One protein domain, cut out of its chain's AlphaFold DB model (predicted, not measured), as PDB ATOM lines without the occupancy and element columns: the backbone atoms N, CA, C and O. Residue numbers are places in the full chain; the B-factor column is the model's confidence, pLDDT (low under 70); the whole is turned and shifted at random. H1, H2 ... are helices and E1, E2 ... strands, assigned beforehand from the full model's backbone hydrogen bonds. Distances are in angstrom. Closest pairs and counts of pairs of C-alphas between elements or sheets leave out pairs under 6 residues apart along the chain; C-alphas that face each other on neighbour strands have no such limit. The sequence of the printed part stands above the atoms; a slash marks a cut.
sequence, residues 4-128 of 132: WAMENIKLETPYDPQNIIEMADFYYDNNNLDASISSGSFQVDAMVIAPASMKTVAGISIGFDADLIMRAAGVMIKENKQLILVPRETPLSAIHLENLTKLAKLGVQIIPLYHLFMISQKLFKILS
ATOM      1  N   TRP A   4      43.680  53.364  47.284       90.62
ATOM      2  CA  TRP A   4      43.167  54.724  47.114       90.62
ATOM      3  C   TRP A   4      42.880  55.071  45.654       90.62
ATOM      4  O   TRP A   4      41.948  55.819  45.394       90.62
ATOM      5  N   ALA A   5      43.621  54.501  44.699       88.81
ATOM      6  CA  ALA A   5      43.310  54.687  43.285       88.81
ATOM      7  C   ALA A   5      41.949  54.068  42.922       88.81
ATOM      8  O   ALA A   5      41.170  54.712  42.227       88.81
ATOM      9  N   MET A   6      41.630  52.877  43.444       89.12
ATOM     10  CA  MET A   6      40.314  52.254  43.236       89.12
ATOM     11  C   MET A   6      39.177  53.109  43.805       89.12
ATOM     12  O   MET A   6      38.152  53.275  43.152       89.12
ATOM     13  N   GLU A   7      39.360  53.681  44.996       90.38
ATOM     14  CA  GLU A   7      38.363  54.580  45.590       90.38
ATOM     15  C   GLU A   7      38.221  55.885  44.795       90.38
ATOM     16  O   GLU A   7      37.104  56.310  44.507       90.38
ATOM     17  N   ASN A   8      39.329  56.481  44.346       87.75
ATOM     18  CA  ASN A   8      39.285  57.699  43.537       87.75
ATOM     19  C   ASN A   8      38.591  57.478  42.190       87.75
ATOM     20  O   ASN A   8      37.834  58.338  41.763       87.75
ATOM     21  N   ILE A   9      38.792  56.330  41.535       86.38
ATOM     22  CA  ILE A   9      38.099  55.999  40.281       86.38
ATOM     23  C   ILE A   9      36.582  56.009  40.483       86.38
ATOM     24  O   ILE A   9      35.876  56.629  39.690       86.38
ATOM     25  N   LYS A  10      36.093  55.383  41.562       89.94
ATOM     26  CA  LYS A  10      34.658  55.345  41.886       89.94
ATOM     27  C   LYS A  10      34.085  56.733  42.185       89.94
ATOM     28  O   LYS A  10      32.909  56.970  41.941       89.94
ATOM     29  N   LEU A  11      34.893  57.623  42.766       90.25
ATOM     30  CA  LEU A  11      34.466  58.968  43.163       90.25
ATOM     31  C   LEU A  11      34.536  59.979  42.015       90.25
ATOM     32  O   LEU A  11      33.671  60.844  41.903       90.25
ATOM     33  N   GLU A  12      35.582  59.909  41.194       86.06
ATOM     34  CA  GLU A  12      35.904  60.929  40.190       86.06
ATOM     35  C   GLU A  12      35.428  60.551  38.780       86.06
ATOM     36  O   GLU A  12      35.424  61.400  37.885       86.06
ATOM     37  N   THR A  13      35.029  59.297  38.552       84.00
ATOM     38  CA  THR A  13      34.654  58.798  37.223       84.00
ATOM     39  C   THR A  13      33.406  57.912  37.276       84.00
ATOM     40  O   THR A  13      33.108  57.332  38.316       84.00
ATOM     41  N   PRO A  14      32.681  57.749  36.155       87.00
ATOM     42  CA  PRO A  14      31.570  56.800  36.068       87.00
ATOM     43  C   PRO A  14      32.027  55.340  35.880       87.00
ATOM     44  O   PRO A  14      31.190  54.471  35.647       87.00
ATOM     45  N   TYR A  15      33.335  55.062  35.904       86.81
ATOM     46  CA  TYR A  15      33.874  53.732  35.636       86.81
ATOM     47  C   TYR A  15      33.952  52.882  36.906       86.81
ATOM     48  O   TYR A  15      34.324  53.365  37.975       86.81
ATOM     49  N   ASP A  16      33.673  51.586  36.764       90.12
ATOM     50  CA  ASP A  16      34.026  50.588  37.771       90.12
ATOM     51  C   ASP A  16      35.535  50.288  37.674       90.12
ATOM     52  O   ASP A  16      36.028  50.023  36.570       90.12
ATOM     53  N   PRO A  17      36.288  50.297  38.790       87.81
ATOM     54  CA  PRO A  17      37.661  49.806  38.813       87.81
ATOM     55  C   PRO A  17      37.859  48.434  38.158       87.81
ATOM     56  O   PRO A  17      38.916  48.218  37.564       87.81
ATOM     57  N   GLN A  18      36.877  47.528  38.222       90.62
ATOM     58  CA  GLN A  18      36.972  46.219  37.561       90.62
ATOM     59  C   GLN A  18      37.087  46.350  36.041       90.62
ATOM     60  O   GLN A  18      37.990  45.761  35.454       90.62
ATOM     61  N   ASN A  19      36.284  47.217  35.421       89.00
ATOM     62  CA  ASN A  19      36.342  47.453  33.977       89.00
ATOM     63  C   ASN A  19      37.726  47.954  33.539       89.00
ATOM     64  O   ASN A  19      38.189  47.630  32.454       89.00
ATOM     65  N   ILE A  20      38.399  48.747  34.378       87.38
ATOM     66  CA  ILE A  20      39.753  49.246  34.092       87.38
ATOM     67  C   ILE A  20      40.787  48.126  34.232       87.38
ATOM     68  O   ILE A  20      41.737  48.067  33.457       87.38
ATOM     69  N   ILE A  21      40.614  47.243  35.216       88.25
ATOM     70  CA  ILE A  21      41.483  46.077  35.409       88.25
ATOM     71  C   ILE A  21      41.379  45.131  34.209       88.25
ATOM     72  O   ILE A  21      42.404  44.652  33.735       88.25
ATOM     73  N   GLU A  22      40.173  44.918  33.688       90.69
ATOM     74  CA  GLU A  22      39.923  44.074  32.512       90.69
ATOM     75  C   GLU A  22      40.508  44.644  31.211       90.69
ATOM     76  O   GLU A  22      40.755  43.892  30.273       90.69
ATOM     77  N   MET A  23      40.771  45.953  31.146       90.25
ATOM     78  CA  MET A  23      41.466  46.570  30.008       90.25
ATOM     79  C   MET A  23      42.977  46.291  29.999       90.25
ATOM     80  O   MET A  23      43.629  46.582  28.997       90.25
ATOM     81  N   ALA A  24      43.553  45.791  31.097       88.50
ATOM     82  CA  ALA A  24      44.982  45.514  31.194       88.50
ATOM     83  C   ALA A  24      45.299  44.068  30.790       88.50
ATOM     84  O   ALA A  24      44.640  43.137  31.246       88.50
ATOM     85  N   ASP A  25      46.381  43.865  30.031       90.31
ATOM     86  CA  ASP A  25      46.874  42.516  29.704       90.31
ATOM     87  C   ASP A  25      47.260  41.724  30.965       90.31
ATOM     88  O   ASP A  25      47.081  40.509  31.042       90.31
ATOM     89  N   PHE A  26      47.783  42.427  31.977       89.44
ATOM     90  CA  PHE A  26      48.156  41.859  33.268       89.44
ATOM     91  C   PHE A  26      47.762  42.787  34.412       89.44
ATOM     92  O   PHE A  26      48.009  43.995  34.379       89.44
ATOM     93  N   TYR A  27      47.239  42.194  35.482       91.75
ATOM     94  CA  TYR A  27      46.936  42.887  36.724       91.75
ATOM     95  C   TYR A  27      47.671  42.248  37.899       91.75
ATOM     96  O   TYR A  27      47.608  41.039  38.111       91.75
ATOM     97  N   TYR A  28      48.323  43.090  38.699       92.19
ATOM     98  CA  TYR A  28      48.966  42.691  39.945       92.19
ATOM     99  C   TYR A  28      48.344  43.441  41.125       92.19
ATOM    100  O   TYR A  28      48.139  44.665  41.081       92.19
ATOM    101  N   ASP A  29      48.066  42.699  42.198       90.62
ATOM    102  CA  ASP A  29      47.659  43.288  43.469       90.62
ATOM    103  C   ASP A  29      48.805  44.116  44.062       90.62
ATOM    104  O   ASP A  29      49.968  43.722  44.003       90.62
ATOM    105  N   ASN A  30      48.485  45.266  44.659       92.06
ATOM    106  CA  ASN A  30      49.503  46.171  45.198       92.06
ATOM    107  C   ASN A  30      50.309  45.564  46.358       92.06
ATOM    108  O   ASN A  30      51.402  46.042  46.647       92.06
ATOM    109  N   ASN A  31      49.780  44.546  47.036       92.62
ATOM    110  CA  ASN A  31      50.464  43.878  48.142       92.62
ATOM    111  C   ASN A  31      51.260  42.649  47.682       92.62
ATOM    112  O   ASN A  31      51.976  42.056  48.485       92.62
ATOM    113  N   ASN A  32      51.143  42.250  46.411       90.94
ATOM    114  CA  ASN A  32      51.859  41.098  45.881       90.94
ATOM    115  C   ASN A  32      53.295  41.478  45.492       90.94
ATOM    116  O   ASN A  32      53.586  41.747  44.328       90.94
ATOM    117  N   LEU A  33      54.200  41.487  46.469       90.25
ATOM    118  CA  LEU A  33      55.621  41.766  46.237       90.25
ATOM    119  C   LEU A  33      56.348  40.651  45.464       90.25
ATOM    120  O   LEU A  33      57.433  40.904  44.948       90.25
ATOM    121  N   ASP A  34      55.746  39.471  45.315       91.00
ATOM    122  CA  ASP A  34      56.292  38.353  44.530       91.00
ATOM    123  C   ASP A  34      55.910  38.428  43.040       91.00
ATOM    124  O   ASP A  34      56.248  37.544  42.250       91.00
ATOM    125  N   ALA A  35      55.197  39.481  42.627       89.88
ATOM    126  CA  ALA A  35      54.876  39.723  41.228       89.88
ATOM    127  C   ALA A  35      56.146  39.886  40.379       89.88
ATOM    128  O   ALA A  35      57.121  40.497  40.805       89.88
ATOM    129  N   SER A  36      56.108  39.428  39.129       87.88
ATOM    130  CA  SER A  36      57.246  39.486  38.199       87.88
ATOM    131  C   SER A  36      57.872  40.884  38.080       87.88
ATOM    132  O   SER A  36      59.095  41.009  38.043       87.88
ATOM    133  N   ILE A  37      57.048  41.938  38.103       89.94
ATOM    134  CA  ILE A  37      57.476  43.343  38.009       89.94
ATOM    135  C   ILE A  37      58.284  43.839  39.223       89.94
ATOM    136  O   ILE A  37      58.881  44.912  39.162       89.94
ATOM    137  N   SER A  38      58.324  43.082  40.325       88.69
ATOM    138  CA  SER A  38      59.171  43.385  41.486       88.69
ATOM    139  C   SER A  38      60.629  42.933  41.299       88.69
ATOM    140  O   SER A  38      61.499  43.285  42.109       88.69
ATOM    141  N   SER A  39      60.905  42.186  40.224       89.69
ATOM    142  CA  SER A  39      62.232  41.713  39.844       89.69
ATOM    143  C   SER A  39      62.809  42.509  38.674       89.69
ATOM    144  O   SER A  39      62.153  42.738  37.663       89.69
ATOM    145  N   GLY A  40      64.099  42.851  38.768       86.69
ATOM    146  CA  GLY A  40      64.838  43.497  37.674       86.69
ATOM    147  C   GLY A  40      65.073  42.596  36.461       86.69
ATOM    148  O   GLY A  40      65.266  43.103  35.361       86.69
ATOM    149  N   SER A  41      65.004  41.271  36.640       86.56
ATOM    150  CA  SER A  41      65.131  40.310  35.536       86.56
ATOM    151  C   SER A  41      63.930  40.320  34.591       86.56
ATOM    152  O   SER A  41      64.042  39.856  33.456       86.56
ATOM    153  N   PHE A  42      62.788  40.845  35.043       87.31
ATOM    154  CA  PHE A  42      61.610  40.982  34.209       87.31
ATOM    155  C   PHE A  42      61.788  42.165  33.248       87.31
ATOM    156  O   PHE A  42      62.145  43.283  33.639       87.31
ATOM    157  N   GLN A  43      61.589  41.901  31.958       84.38
ATOM    158  CA  GLN A  43      61.776  42.900  30.912       84.38
ATOM    159  C   GLN A  43      60.571  43.840  30.900       84.38
ATOM    160  O   GLN A  43      59.437  43.419  30.703       84.38
ATOM    161  N   VAL A  44      60.841  45.114  31.170       88.56
ATOM    162  CA  VAL A  44      59.873  46.215  31.178       88.56
ATOM    163  C   VAL A  44      60.611  47.399  30.585       88.56
ATOM    164  O   VAL A  44      61.697  47.721  31.070       88.56
ATOM    165  N   ASP A  45      60.044  48.021  29.559       89.88
ATOM    166  CA  ASP A  45      60.684  49.144  28.868       89.88
ATOM    167  C   ASP A  45      60.544  50.447  29.665       89.88
ATOM    168  O   ASP A  45      61.505  51.191  29.863       89.88
ATOM    169  N   ALA A  46      59.334  50.704  30.167       92.94
ATOM    170  CA  ALA A  46      59.001  51.916  30.895       92.94
ATOM    171  C   ALA A  46      57.889  51.679  31.922       92.94
ATOM    172  O   ALA A  46      57.077  50.763  31.800       92.94
ATOM    173  N   MET A  47      57.831  52.549  32.928       94.69
ATOM    174  CA  MET A  47      56.799  52.548  33.957       94.69
ATOM    175  C   MET A  47      56.214  53.947  34.088       94.69
ATOM    176  O   MET A  47      56.946  54.932  34.189       94.69
ATOM    177  N   VAL A  48      54.886  54.022  34.140       95.94
ATOM    178  CA  VAL A  48      54.145  55.270  34.336       95.94
ATOM    179  C   VAL A  48      53.290  55.152  35.590       95.94
ATOM    180  O   VAL A  48      52.526  54.200  35.737       95.94
ATOM    181  N   ILE A  49      53.387  56.136  36.486       94.69
ATOM    182  CA  ILE A  49      52.502  56.255  37.652       94.69
ATOM    183  C   ILE A  49      51.609  57.480  37.461       94.69
ATOM    184  O   ILE A  49      52.080  58.613  37.596       94.69
ATOM    185  N   ALA A  50      50.326  57.250  37.158       92.56
ATOM    186  CA  ALA A  50      49.362  58.301  36.843       92.56
ATOM    187  C   ALA A  50      47.963  58.043  37.450       92.56
ATOM    188  O   ALA A  50      47.337  57.041  37.107       92.56
ATOM    189  N   PRO A  51      47.443  58.950  38.300       92.12
ATOM    190  CA  PRO A  51      48.175  60.018  38.988       92.12
ATOM    191  C   PRO A  51      49.129  59.456  40.062       92.12
ATOM    192  O   PRO A  51      48.834  58.466  40.731       92.12
ATOM    193  N   ALA A  52      50.266  60.120  40.271       92.19
ATOM    194  CA  ALA A  52      51.192  59.830  41.362       92.19
ATOM    195  C   ALA A  52      50.847  60.677  42.597       92.19
ATOM    196  O   ALA A  52      50.958  61.905  42.581       92.19
ATOM    197  N   SER A  53      50.444  60.021  43.689       93.44
ATOM    198  CA  SER A  53      50.231  60.695  44.976       93.44
ATOM    199  C   SER A  53      51.561  61.156  45.585       93.44
ATOM    200  O   SER A  53      52.589  60.502  45.394       93.44
ATOM    201  N   MET A  54      51.555  62.228  46.388       95.19
ATOM    202  CA  MET A  54      52.772  62.667  47.092       95.19
ATOM    203  C   MET A  54      53.293  61.620  48.087       95.19
ATOM    204  O   MET A  54      54.501  61.534  48.291       95.19
ATOM    205  N   LYS A  55      52.419  60.748  48.621       95.06
ATOM    206  CA  LYS A  55      52.826  59.563  49.398       95.06
ATOM    207  C   LYS A  55      53.693  58.626  48.555       95.06
ATOM    208  O   LYS A  55      54.749  58.194  49.006       95.06
ATOM    209  N   THR A  56      53.243  58.303  47.344       95.31
ATOM    210  CA  THR A  56      53.980  57.430  46.421       95.31
ATOM    211  C   THR A  56      55.309  58.065  46.027       95.31
ATOM    212  O   THR A  56      56.339  57.407  46.111       95.31
ATOM    213  N   VAL A  57      55.310  59.355  45.683       96.88
ATOM    214  CA  VAL A  57      56.531  60.104  45.339       96.88
ATOM    215  C   VAL A  57      57.543  60.090  46.489       96.88
ATOM    216  O   VAL A  57      58.711  59.785  46.260       96.88
ATOM    217  N   ALA A  58      57.109  60.371  47.720       97.44
ATOM    218  CA  ALA A  58      57.979  60.336  48.895       97.44
ATOM    219  C   ALA A  58      58.500  58.919  49.191       97.44
ATOM    220  O   ALA A  58      59.673  58.748  49.501       97.44
ATOM    221  N   GLY A  59      57.655  57.893  49.051       97.44
ATOM    222  CA  GLY A  59      58.065  56.497  49.231       97.44
ATOM    223  C   GLY A  59      59.147  56.070  48.238       97.44
ATOM    224  O   GLY A  59      60.135  55.456  48.635       97.44
ATOM    225  N   ILE A  60      59.007  56.456  46.966       97.56
ATOM    226  CA  ILE A  60      60.007  56.169  45.926       97.56
ATOM    227  C   ILE A  60      61.288  56.975  46.173       97.56
ATOM    228  O   ILE A  60      62.383  56.429  46.057       97.56
ATOM    229  N   SER A  61      61.186  58.255  46.554       97.69
ATOM    230  CA  SER A  61      62.363  59.113  46.759       97.69
ATOM    231  C   SER A  61      63.299  58.593  47.856       97.69
ATOM    232  O   SER A  61      64.511  58.815  47.771       97.69
ATOM    233  N   ILE A  62      62.767  57.903  48.869       97.38
ATOM    234  CA  ILE A  62      63.551  57.304  49.960       97.38
ATOM    235  C   ILE A  62      63.812  55.801  49.781       97.38
ATOM    236  O   ILE A  62      64.532  55.235  50.596       97.38
ATOM    237  N   GLY A  63      63.257  55.162  48.744       95.56
ATOM    238  CA  GLY A  63      63.388  53.718  48.515       95.56
ATOM    239  C   GLY A  63      62.678  52.867  49.573       95.56
ATOM    240  O   GLY A  63      63.238  51.883  50.044       95.56
ATOM    241  N   PHE A  64      61.478  53.274  50.000       95.62
ATOM    242  CA  PHE A  64      60.752  52.609  51.090       95.62
ATOM    243  C   PHE A  64      60.232  51.212  50.720       95.62
ATOM    244  O   PHE A  64      60.093  50.375  51.605       95.62
ATOM    245  N   ASP A  65      59.926  50.971  49.437       92.25
ATOM    246  CA  ASP A  65      59.507  49.671  48.881       92.25
ATOM    247  C   ASP A  65      58.378  48.951  49.656       92.25
ATOM    248  O   ASP A  65      58.294  47.725  49.668       92.25
ATOM    249  N   ALA A  66      57.472  49.701  50.291       91.44
ATOM    250  CA  ALA A  66      56.425  49.119  51.136       91.44
ATOM    251  C   ALA A  66      55.249  48.497  50.375       91.44
ATOM    252  O   ALA A  66      54.458  47.766  50.967       91.44
ATOM    253  N   ASP A  67      55.097  48.813  49.091       93.44
ATOM    254  CA  ASP A  67      54.108  48.190  48.221       93.44
ATOM    255  C   ASP A  67      54.687  47.914  46.831       93.44
ATOM    256  O   ASP A  67      55.779  48.377  46.489       93.44
ATOM    257  N   LEU A  68      53.962  47.128  46.034       93.06
ATOM    258  CA  LEU A  68      54.419  46.690  44.721       93.06
ATOM    259  C   LEU A  68      54.684  47.869  43.780       93.06
ATOM    260  O   LEU A  68      55.631  47.816  43.002       93.06
ATOM    261  N   ILE A  69      53.889  48.939  43.855       95.19
ATOM    262  CA  ILE A  69      54.100  50.133  43.026       95.19
ATOM    263  C   ILE A  69      55.435  50.795  43.380       95.19
ATOM    264  O   ILE A  69      56.216  51.104  42.478       95.19
ATOM    265  N   MET A  70      55.715  51.003  44.670       95.56
ATOM    266  CA  MET A  70      56.994  51.572  45.112       95.56
ATOM    267  C   MET A  70      58.158  50.655  44.742       95.56
ATOM    268  O   MET A  70      59.145  51.129  44.182       95.56
ATOM    269  N   ARG A  71      58.006  49.345  44.970       95.12
ATOM    270  CA  ARG A  71      59.033  48.351  44.659       95.12
ATOM    271  C   ARG A  71      59.349  48.293  43.167       95.12
ATOM    272  O   ARG A  71      60.519  48.322  42.792       95.12
ATOM    273  N   ALA A  72      58.329  48.243  42.314       95.75
ATOM    274  CA  ALA A  72      58.504  48.261  40.865       95.75
ATOM    275  C   ALA A  72      59.192  49.558  40.413       95.75
ATOM    276  O   ALA A  72      60.124  49.510  39.619       95.75
ATOM    277  N   ALA A  73      58.830  50.712  40.982       96.00
ATOM    278  CA  ALA A  73      59.517  51.970  40.689       96.00
ATOM    279  C   ALA A  73      60.993  51.955  41.129       96.00
ATOM    280  O   ALA A  73      61.858  52.426  40.388       96.00
ATOM    281  N   GLY A  74      61.305  51.366  42.288       95.81
ATOM    282  CA  GLY A  74      62.680  51.133  42.736       95.81
ATOM    283  C   GLY A  74      63.467  50.237  41.774       95.81
ATOM    284  O   GLY A  74      64.637  50.507  41.490       95.81
ATOM    285  N   VAL A  75      62.817  49.219  41.198       95.56
ATOM    286  CA  VAL A  75      63.396  48.390  40.130       95.56
ATOM    287  C   VAL A  75      63.686  49.215  38.876       95.56
ATOM    288  O   VAL A  75      64.772  49.091  38.317       95.56
ATOM    289  N   MET A  76      62.776  50.092  38.454       95.69
ATOM    290  CA  MET A  76      63.014  50.944  37.283       95.69
ATOM    291  C   MET A  76      64.226  51.854  37.477       95.69
ATOM    292  O   MET A  76      65.065  51.951  36.587       95.69
ATOM    293  N   ILE A  77      64.357  52.458  38.662       95.94
ATOM    294  CA  ILE A  77      65.493  53.328  38.986       95.94
ATOM    295  C   ILE A  77      66.804  52.529  39.004       95.94
ATOM    296  O   ILE A  77      67.778  52.950  38.382       95.94
ATOM    297  N   LYS A  78      66.850  51.372  39.683       95.38
ATOM    298  CA  LYS A  78      68.103  50.602  39.824       95.38
ATOM    299  C   LYS A  78      68.574  49.961  38.514       95.38
ATOM    300  O   LYS A  78      69.773  49.808  38.323       95.38
ATOM    301  N   GLU A  79      67.645  49.600  37.629       95.38
ATOM    302  CA  GLU A  79      67.941  49.045  36.299       95.38
ATOM    303  C   GLU A  79      68.121  50.141  35.232       95.38
ATOM    304  O   GLU A  79      68.258  49.829  34.051       95.38
ATOM    305  N   ASN A  80      68.112  51.422  35.628       94.38
ATOM    306  CA  ASN A  80      68.222  52.579  34.735       94.38
ATOM    307  C   ASN A  80      67.194  52.563  33.583       94.38
ATOM    308  O   ASN A  80      67.497  52.911  32.440       94.38
ATOM    309  N   LYS A  81      65.969  52.128  33.891       93.69
ATOM    310  CA  LYS A  81      64.834  52.087  32.968       93.69
ATOM    311  C   LYS A  81      63.982  53.348  33.109       93.69
ATOM    312  O   LYS A  81      64.014  54.038  34.130       93.69
ATOM    313  N   GLN A  82      63.176  53.644  32.093       94.94
ATOM    314  CA  GLN A  82      62.377  54.865  32.080       94.94
ATOM    315  C   GLN A  82      61.256  54.811  33.130       94.94
ATOM    316  O   GLN A  82      60.345  53.986  33.052       94.94
ATOM    317  N   LEU A  83      61.295  55.733  34.093       96.69
ATOM    318  CA  LEU A  83      60.229  55.952  35.069       96.69
ATOM    319  C   LEU A  83      59.616  57.338  34.857       96.69
ATOM    320  O   LEU A  83      60.321  58.348  34.890       96.69
ATOM    321  N   ILE A  84      58.298  57.384  34.673       96.44
ATOM    322  CA  ILE A  84      57.519  58.612  34.505       96.44
ATOM    323  C   ILE A  84      56.554  58.749  35.680       96.44
ATOM    324  O   ILE A  84      55.708  57.884  35.924       96.44
ATOM    325  N   LEU A  85      56.650  59.864  36.398       95.44
ATOM    326  CA  LEU A  85      55.744  60.215  37.485       95.44
ATOM    327  C   LEU A  85      54.838  61.355  37.052       95.44
ATOM    328  O   LEU A  85      55.309  62.399  36.594       95.44
ATOM    329  N   VAL A  86      53.539  61.166  37.264       94.75
ATOM    330  CA  VAL A  86      52.509  62.134  36.898       94.75
ATOM    331  C   VAL A  86      51.876  62.712  38.172       94.75
ATOM    332  O   VAL A  86      50.787  62.290  38.570       94.75
ATOM    333  N   PRO A  87      52.572  63.610  38.903       93.44
ATOM    334  CA  PRO A  87      52.089  64.102  40.185       93.44
ATOM    335  C   PRO A  87      50.856  64.998  40.038       93.44
ATOM    336  O   PRO A  87      50.798  65.867  39.162       93.44
ATOM    337  N   ARG A  88      49.885  64.808  40.939       90.50
ATOM    338  CA  ARG A  88      48.669  65.627  41.053       90.50
ATOM    339  C   ARG A  88      48.554  66.159  42.476       90.50
ATOM    340  O   ARG A  88      48.015  65.481  43.342       90.50
ATOM    341  N   GLU A  89      49.077  67.358  42.701       91.19
ATOM    342  CA  GLU A  89      48.986  68.074  43.978       91.19
ATOM    343  C   GLU A  89      49.102  69.586  43.748       91.19
ATOM    344  O   GLU A  89      49.833  70.028  42.855       91.19
ATOM    345  N   THR A  90      48.379  70.384  44.531       88.94
ATOM    346  CA  THR A  90      48.476  71.849  44.541       88.94
ATOM    347  C   THR A  90      47.855  72.408  45.824       88.94
ATOM    348  O   THR A  90      46.698  72.098  46.104       88.94
ATOM    349  N   PRO A  91      48.555  73.298  46.559       92.81
ATOM    350  CA  PRO A  91      49.916  73.802  46.318       92.81
ATOM    351  C   PRO A  91      51.016  72.783  46.676       92.81
ATOM    352  O   PRO A  91      50.821  71.880  47.486       92.81
ATOM    353  N   LEU A  92      52.207  72.936  46.088       94.19
ATOM    354  CA  LEU A  92      53.366  72.108  46.436       94.19
ATOM    355  C   LEU A  92      54.123  72.697  47.630       94.19
ATOM    356  O   LEU A  92      54.517  73.861  47.613       94.19
ATOM    357  N   SER A  93      54.354  71.872  48.653       96.81
ATOM    358  CA  SER A  93      55.237  72.205  49.770       96.81
ATOM    359  C   SER A  93      56.710  72.020  49.381       96.81
ATOM    360  O   SER A  93      57.026  71.326  48.410       96.81
ATOM    361  N   ALA A  94      57.628  72.576  50.178       97.69
ATOM    362  CA  ALA A  94      59.065  72.335  50.013       97.69
ATOM    363  C   ALA A  94      59.404  70.831  50.043       97.69
ATOM    364  O   ALA A  94      60.174  70.363  49.213       97.69
ATOM    365  N   ILE A  95      58.727  70.055  50.900       97.81
ATOM    366  CA  ILE A  95      58.889  68.595  50.997       97.81
ATOM    367  C   ILE A  95      58.538  67.914  49.667       97.81
ATOM    368  O   ILE A  95      59.233  67.000  49.219       97.81
ATOM    369  N   HIS A  96      57.461  68.348  49.003       97.06
ATOM    370  CA  HIS A  96      57.089  67.801  47.696       97.06
ATOM    371  C   HIS A  96      58.168  68.112  46.655       97.06
ATOM    372  O   HIS A  96      58.604  67.220  45.927       97.06
ATOM    373  N   LEU A  97      58.634  69.361  46.612       97.06
ATOM    374  CA  LEU A  97      59.640  69.815  45.653       97.06
ATOM    375  C   LEU A  97      60.993  69.130  45.856       97.06
ATOM    376  O   LEU A  97      61.621  68.750  44.870       97.06
ATOM    377  N   GLU A  98      61.430  68.921  47.096       98.12
ATOM    378  CA  GLU A  98      62.667  68.198  47.411       98.12
ATOM    379  C   GLU A  98      62.616  66.754  46.903       98.12
ATOM    380  O   GLU A  98      63.537  66.306  46.216       98.12
ATOM    381  N   ASN A  99      61.509  66.051  47.158       98.19
ATOM    382  CA  ASN A  99      61.320  64.680  46.685       98.19
ATOM    383  C   ASN A  99      61.287  64.596  45.154       98.19
ATOM    384  O   ASN A  99      61.976  63.761  44.565       98.19
ATOM    385  N   LEU A 100      60.528  65.482  44.505       97.69
ATOM    386  CA  LEU A 100      60.441  65.536  43.045       97.69
ATOM    387  C   LEU A 100      61.791  65.892  42.415       97.69
ATOM    388  O   LEU A 100      62.195  65.267  41.438       97.69
ATOM    389  N   THR A 101      62.524  66.839  43.002       98.06
ATOM    390  CA  THR A 101      63.859  67.236  42.532       98.06
ATOM    391  C   THR A 101      64.861  66.099  42.686       98.06
ATOM    392  O   THR A 101      65.666  65.866  41.783       98.06
ATOM    393  N   LYS A 102      64.822  65.368  43.808       98.12
ATOM    394  CA  LYS A 102      65.679  64.197  44.030       98.12
ATOM    395  C   LYS A 102      65.457  63.148  42.942       98.12
ATOM    396  O   LYS A 102      66.424  62.677  42.357       98.12
ATOM    397  N   LEU A 103      64.199  62.830  42.642       97.94
ATOM    398  CA  LEU A 103      63.849  61.852  41.613       97.94
ATOM    399  C   LEU A 103      64.207  62.341  40.205       97.94
ATOM    400  O   LEU A 103      64.785  61.582  39.431       97.94
ATOM    401  N   ALA A 104      63.972  63.617  39.894       97.62
ATOM    402  CA  ALA A 104      64.363  64.203  38.611       97.62
ATOM    403  C   ALA A 104      65.878  64.100  38.359       97.62
ATOM    404  O   ALA A 104      66.305  63.773  37.255       97.62
ATOM    405  N   LYS A 105      66.704  64.303  39.397       97.62
ATOM    406  CA  LYS A 105      68.167  64.124  39.316       97.62
ATOM    407  C   LYS A 105      68.596  62.673  39.077       97.62
ATOM    408  O   LYS A 105      69.695  62.457  38.579       97.62
ATOM    409  N   LEU A 106      67.749  61.702  39.417       96.94
ATOM    410  CA  LEU A 106      67.965  60.276  39.150       96.94
ATOM    411  C   LEU A 106      67.473  59.852  37.753       96.94
ATOM    412  O   LEU A 106      67.443  58.664  37.461       96.94
ATOM    413  N   GLY A 107      67.068  60.799  36.898       95.69
ATOM    414  CA  GLY A 107      66.577  60.514  35.546       95.69
ATOM    415  C   GLY A 107      65.081  60.203  35.466       95.69
ATOM    416  O   GLY A 107      64.580  59.894  34.387       95.69
ATOM    417  N   VAL A 108      64.342  60.315  36.575       97.31
ATOM    418  CA  VAL A 108      62.886  60.124  36.588       97.31
ATOM    419  C   VAL A 108      62.196  61.316  35.926       97.31
ATOM    420  O   VAL A 108      62.416  62.468  36.307       97.31
ATOM    421  N   GLN A 109      61.313  61.059  34.964       96.69
ATOM    422  CA  GLN A 109      60.582  62.117  34.277       96.69
ATOM    423  C   GLN A 109      59.377  62.566  35.110       96.69
ATOM    424  O   GLN A 109      58.485  61.774  35.408       96.69
ATOM    425  N   ILE A 110      59.333  63.848  35.471       95.50
ATOM    426  CA  ILE A 110      58.234  64.430  36.249       95.50
ATOM    427  C   ILE A 110      57.307  65.210  35.312       95.50
ATOM    428  O   ILE A 110      57.708  66.234  34.760       95.50
ATOM    429  N   ILE A 111      56.065  64.748  35.146       93.00
ATOM    430  CA  ILE A 111      55.055  65.356  34.262       93.00
ATOM    431  C   ILE A 111      53.813  65.717  35.088       93.00
ATOM    432  O   ILE A 111      52.900  64.903  35.212       93.00
ATOM    433  N   PRO A 112      53.740  66.906  35.704       87.12
ATOM    434  CA  PRO A 112      52.644  67.191  36.622       87.12
ATOM    435  C   PRO A 112      51.323  67.465  35.889       87.12
ATOM    436  O   PRO A 112      51.298  68.064  34.808       87.12
ATOM    437  N   LEU A 113      50.204  67.091  36.515       76.94
ATOM    438  CA  LEU A 113      48.845  67.255  35.972       76.94
ATOM    439  C   LEU A 113      48.297  68.692  36.105       76.94
ATOM    440  O   LEU A 113      47.142  68.884  36.470       76.94
ATOM    441  N   TYR A 114      49.094  69.720  35.786       64.19
ATOM    442  CA  TYR A 114      48.604  71.111  35.700       64.19
ATOM    443  C   TYR A 114      48.070  71.488  34.305       64.19
ATOM    444  O   TYR A 114      47.499  72.558  34.120       64.19
ATOM    445  N   HIS A 115      48.199  70.600  33.316       48.19
ATOM    446  CA  HIS A 115      47.837  70.855  31.915       48.19
ATOM    447  C   HIS A 115      46.379  70.522  31.552       48.19
ATOM    448  O   HIS A 115      46.078  70.208  30.397       48.19
ATOM    449  N   LEU A 116      45.437  70.618  32.494       43.12
ATOM    450  CA  LEU A 116      44.031  70.311  32.199       43.12
ATOM    451  C   LEU A 116      43.398  71.276  31.170       43.12
ATOM    452  O   LEU A 116      42.392  70.935  30.559       43.12
ATOM    453  N   PHE A 117      44.009  72.435  30.895       39.69
ATOM    454  CA  PHE A 117      43.524  73.358  29.859       39.69
ATOM    455  C   PHE A 117      43.903  72.953  28.415       39.69
ATOM    456  O   PHE A 117      43.264  73.404  27.473       39.69
ATOM    457  N   MET A 118      44.889  72.068  28.208       35.12
ATOM    458  CA  MET A 118      45.298  71.602  26.863       35.12
ATOM    459  C   MET A 118      44.880  70.149  26.570       35.12
ATOM    460  O   MET A 118      44.864  69.724  25.415       35.12
ATOM    461  N   ILE A 119      44.519  69.373  27.598       40.91
ATOM    462  CA  ILE A 119      44.275  67.922  27.502       40.91
ATOM    463  C   ILE A 119      42.765  67.605  27.539       40.91
ATOM    464  O   ILE A 119      42.363  66.511  27.905       40.91
ATOM    465  N   SER A 120      41.879  68.529  27.145       39.00
ATOM    466  CA  SER A 120      40.437  68.231  27.181       39.00
ATOM    467  C   SER A 120      39.930  67.349  26.031       39.00
ATOM    468  O   SER A 120      38.811  66.868  26.138       39.00
ATOM    469  N   GLN A 121      40.700  67.064  24.961       38.41
ATOM    470  CA  GLN A 121      40.155  66.269  23.834       38.41
ATOM    471  C   GLN A 121      41.066  65.239  23.142       38.41
ATOM    472  O   GLN A 121      40.555  64.432  22.368       38.41
ATOM    473  N   LYS A 122      42.388  65.210  23.369       31.61
ATOM    474  CA  LYS A 122      43.286  64.384  22.523       31.61
ATOM    475  C   LYS A 122      43.851  63.111  23.155       31.61
ATOM    476  O   LYS A 122      44.058  62.154  22.417       31.61
ATOM    477  N   LEU A 123      44.064  63.035  24.472       34.75
ATOM    478  CA  LEU A 123      44.791  61.885  25.040       34.75
ATOM    479  C   LEU A 123      43.987  60.577  25.001       34.75
ATOM    480  O   LEU A 123      44.549  59.531  24.693       34.75
ATOM    481  N   PHE A 124      42.666  60.642  25.197       31.42
ATOM    482  CA  PHE A 124      41.800  59.459  25.090       31.42
ATOM    483  C   PHE A 124      41.770  58.876  23.662       31.42
ATOM    484  O   PHE A 124      41.464  57.705  23.476       31.42
ATOM    485  N   LYS A 125      42.133  59.676  22.647       25.42
ATOM    486  CA  LYS A 125      42.186  59.264  21.236       25.42
ATOM    487  C   LYS A 125      43.528  58.650  20.818       25.42
ATOM    488  O   LYS A 125      43.584  57.960  19.809       25.42
ATOM    489  N   ILE A 126      44.611  58.889  21.562       28.88
ATOM    490  CA  ILE A 126      45.939  58.365  21.197       28.88
ATOM    491  C   ILE A 126      46.078  56.889  21.597       28.88
ATOM    492  O   ILE A 126      46.635  56.114  20.827       28.88
ATOM    493  N   LEU A 127      45.486  56.464  22.719       28.64
ATOM    494  CA  LEU A 127      45.496  55.050  23.124       28.64
ATOM    495  C   LEU A 127      44.659  54.142  22.202       28.64
ATOM    496  O   LEU A 127      44.908  52.945  22.152       28.64
ATOM    497  N   SER A 128      43.725  54.693  21.419       28.00
ATOM    498  CA  SER A 128      42.922  53.933  20.449       28.00
ATOM    499  C   SER A 128      43.460  53.947  19.011       28.00
ATOM    500  O   SER A 128      42.867  53.304  18.151       28.00
TER     501      SER A 128
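AT A GLANCE: This is residues 4 to 128 of the 132 residues of the protein "3-polyprenyl-4-hydroxybenzoate decarboxylase, flavoprotein" of Lactobacillus helveticus (strain H10) (UniProt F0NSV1). A small slab of two parallel strands, E1 beside E2, forms the core; H3 and H4, which link them, pack over one face, and H5 packs on H3 beyond E2. H1 and H2 form a corner off to one side, and the tail, residues 115 to 128, sticks out. The printed part has 125 residues, mixed in class, ordered H1 H2 E1 H3 H4 E2 H5 H6. It is compact, with a radius of gyration of the C-alphas of 15.0 A, and spans 36 by 35 by 26 A.

HOW THE PARTS SIT: Start at H1, residues 4 to 12, and H2, residues 17 to 22: they only just touch, with 3 pairs of C-alphas within 8 A, the closest Met 6 and Pro 17 at 5.7 A. Next find E1, residues 46 to 52, parallel to E2, residues 82 to 87, at 8 degrees; N 49 and O 84 are within hydrogen-bond range at 3.0 A. Between them come H3, residues 54 to 62, and H4, residues 68 to 78, a strand-helix-strand unit, two parallel strands joined through helices, with a right-handed crossover. H3 and H4 touch at a steep tilt of 42 degrees, closest at C-alphas 60 and 70, 5.6 A. The closest C-alphas of H4 and E2 are Met 76 and Leu 83, 6.1 A. H5, residues 94 to 105, touches H3, closest at C-alphas 99 and 61, 5.7 A. H6, residues 123 to 126, is apart from H5. In H1 to H5 each O i to N i+4 pair is within hydrogen-bond range; H6 is too short for one.

IN THESE COORDINATES: Find C-alpha 4 at (43.167, 54.724, 47.114), where H1 begins, 11.8 A long; H2 measures 8.8 A. E1 runs 15.3 A, H3 12.4 A, H4 15.1 A, E2 16.0 A and H5 16.3 A. H6, 5.3 A, ends at C-alpha 126, (45.939, 58.365, 21.197).

THE WHOLE: The C-alphas of Asp 34 and Phe 117 lie farthest apart, 40.0 A. The printed part has no cut; the links H2 to E1 and H5 to H6 are long. Look for pLDDT under 70 at residues 114 to 128.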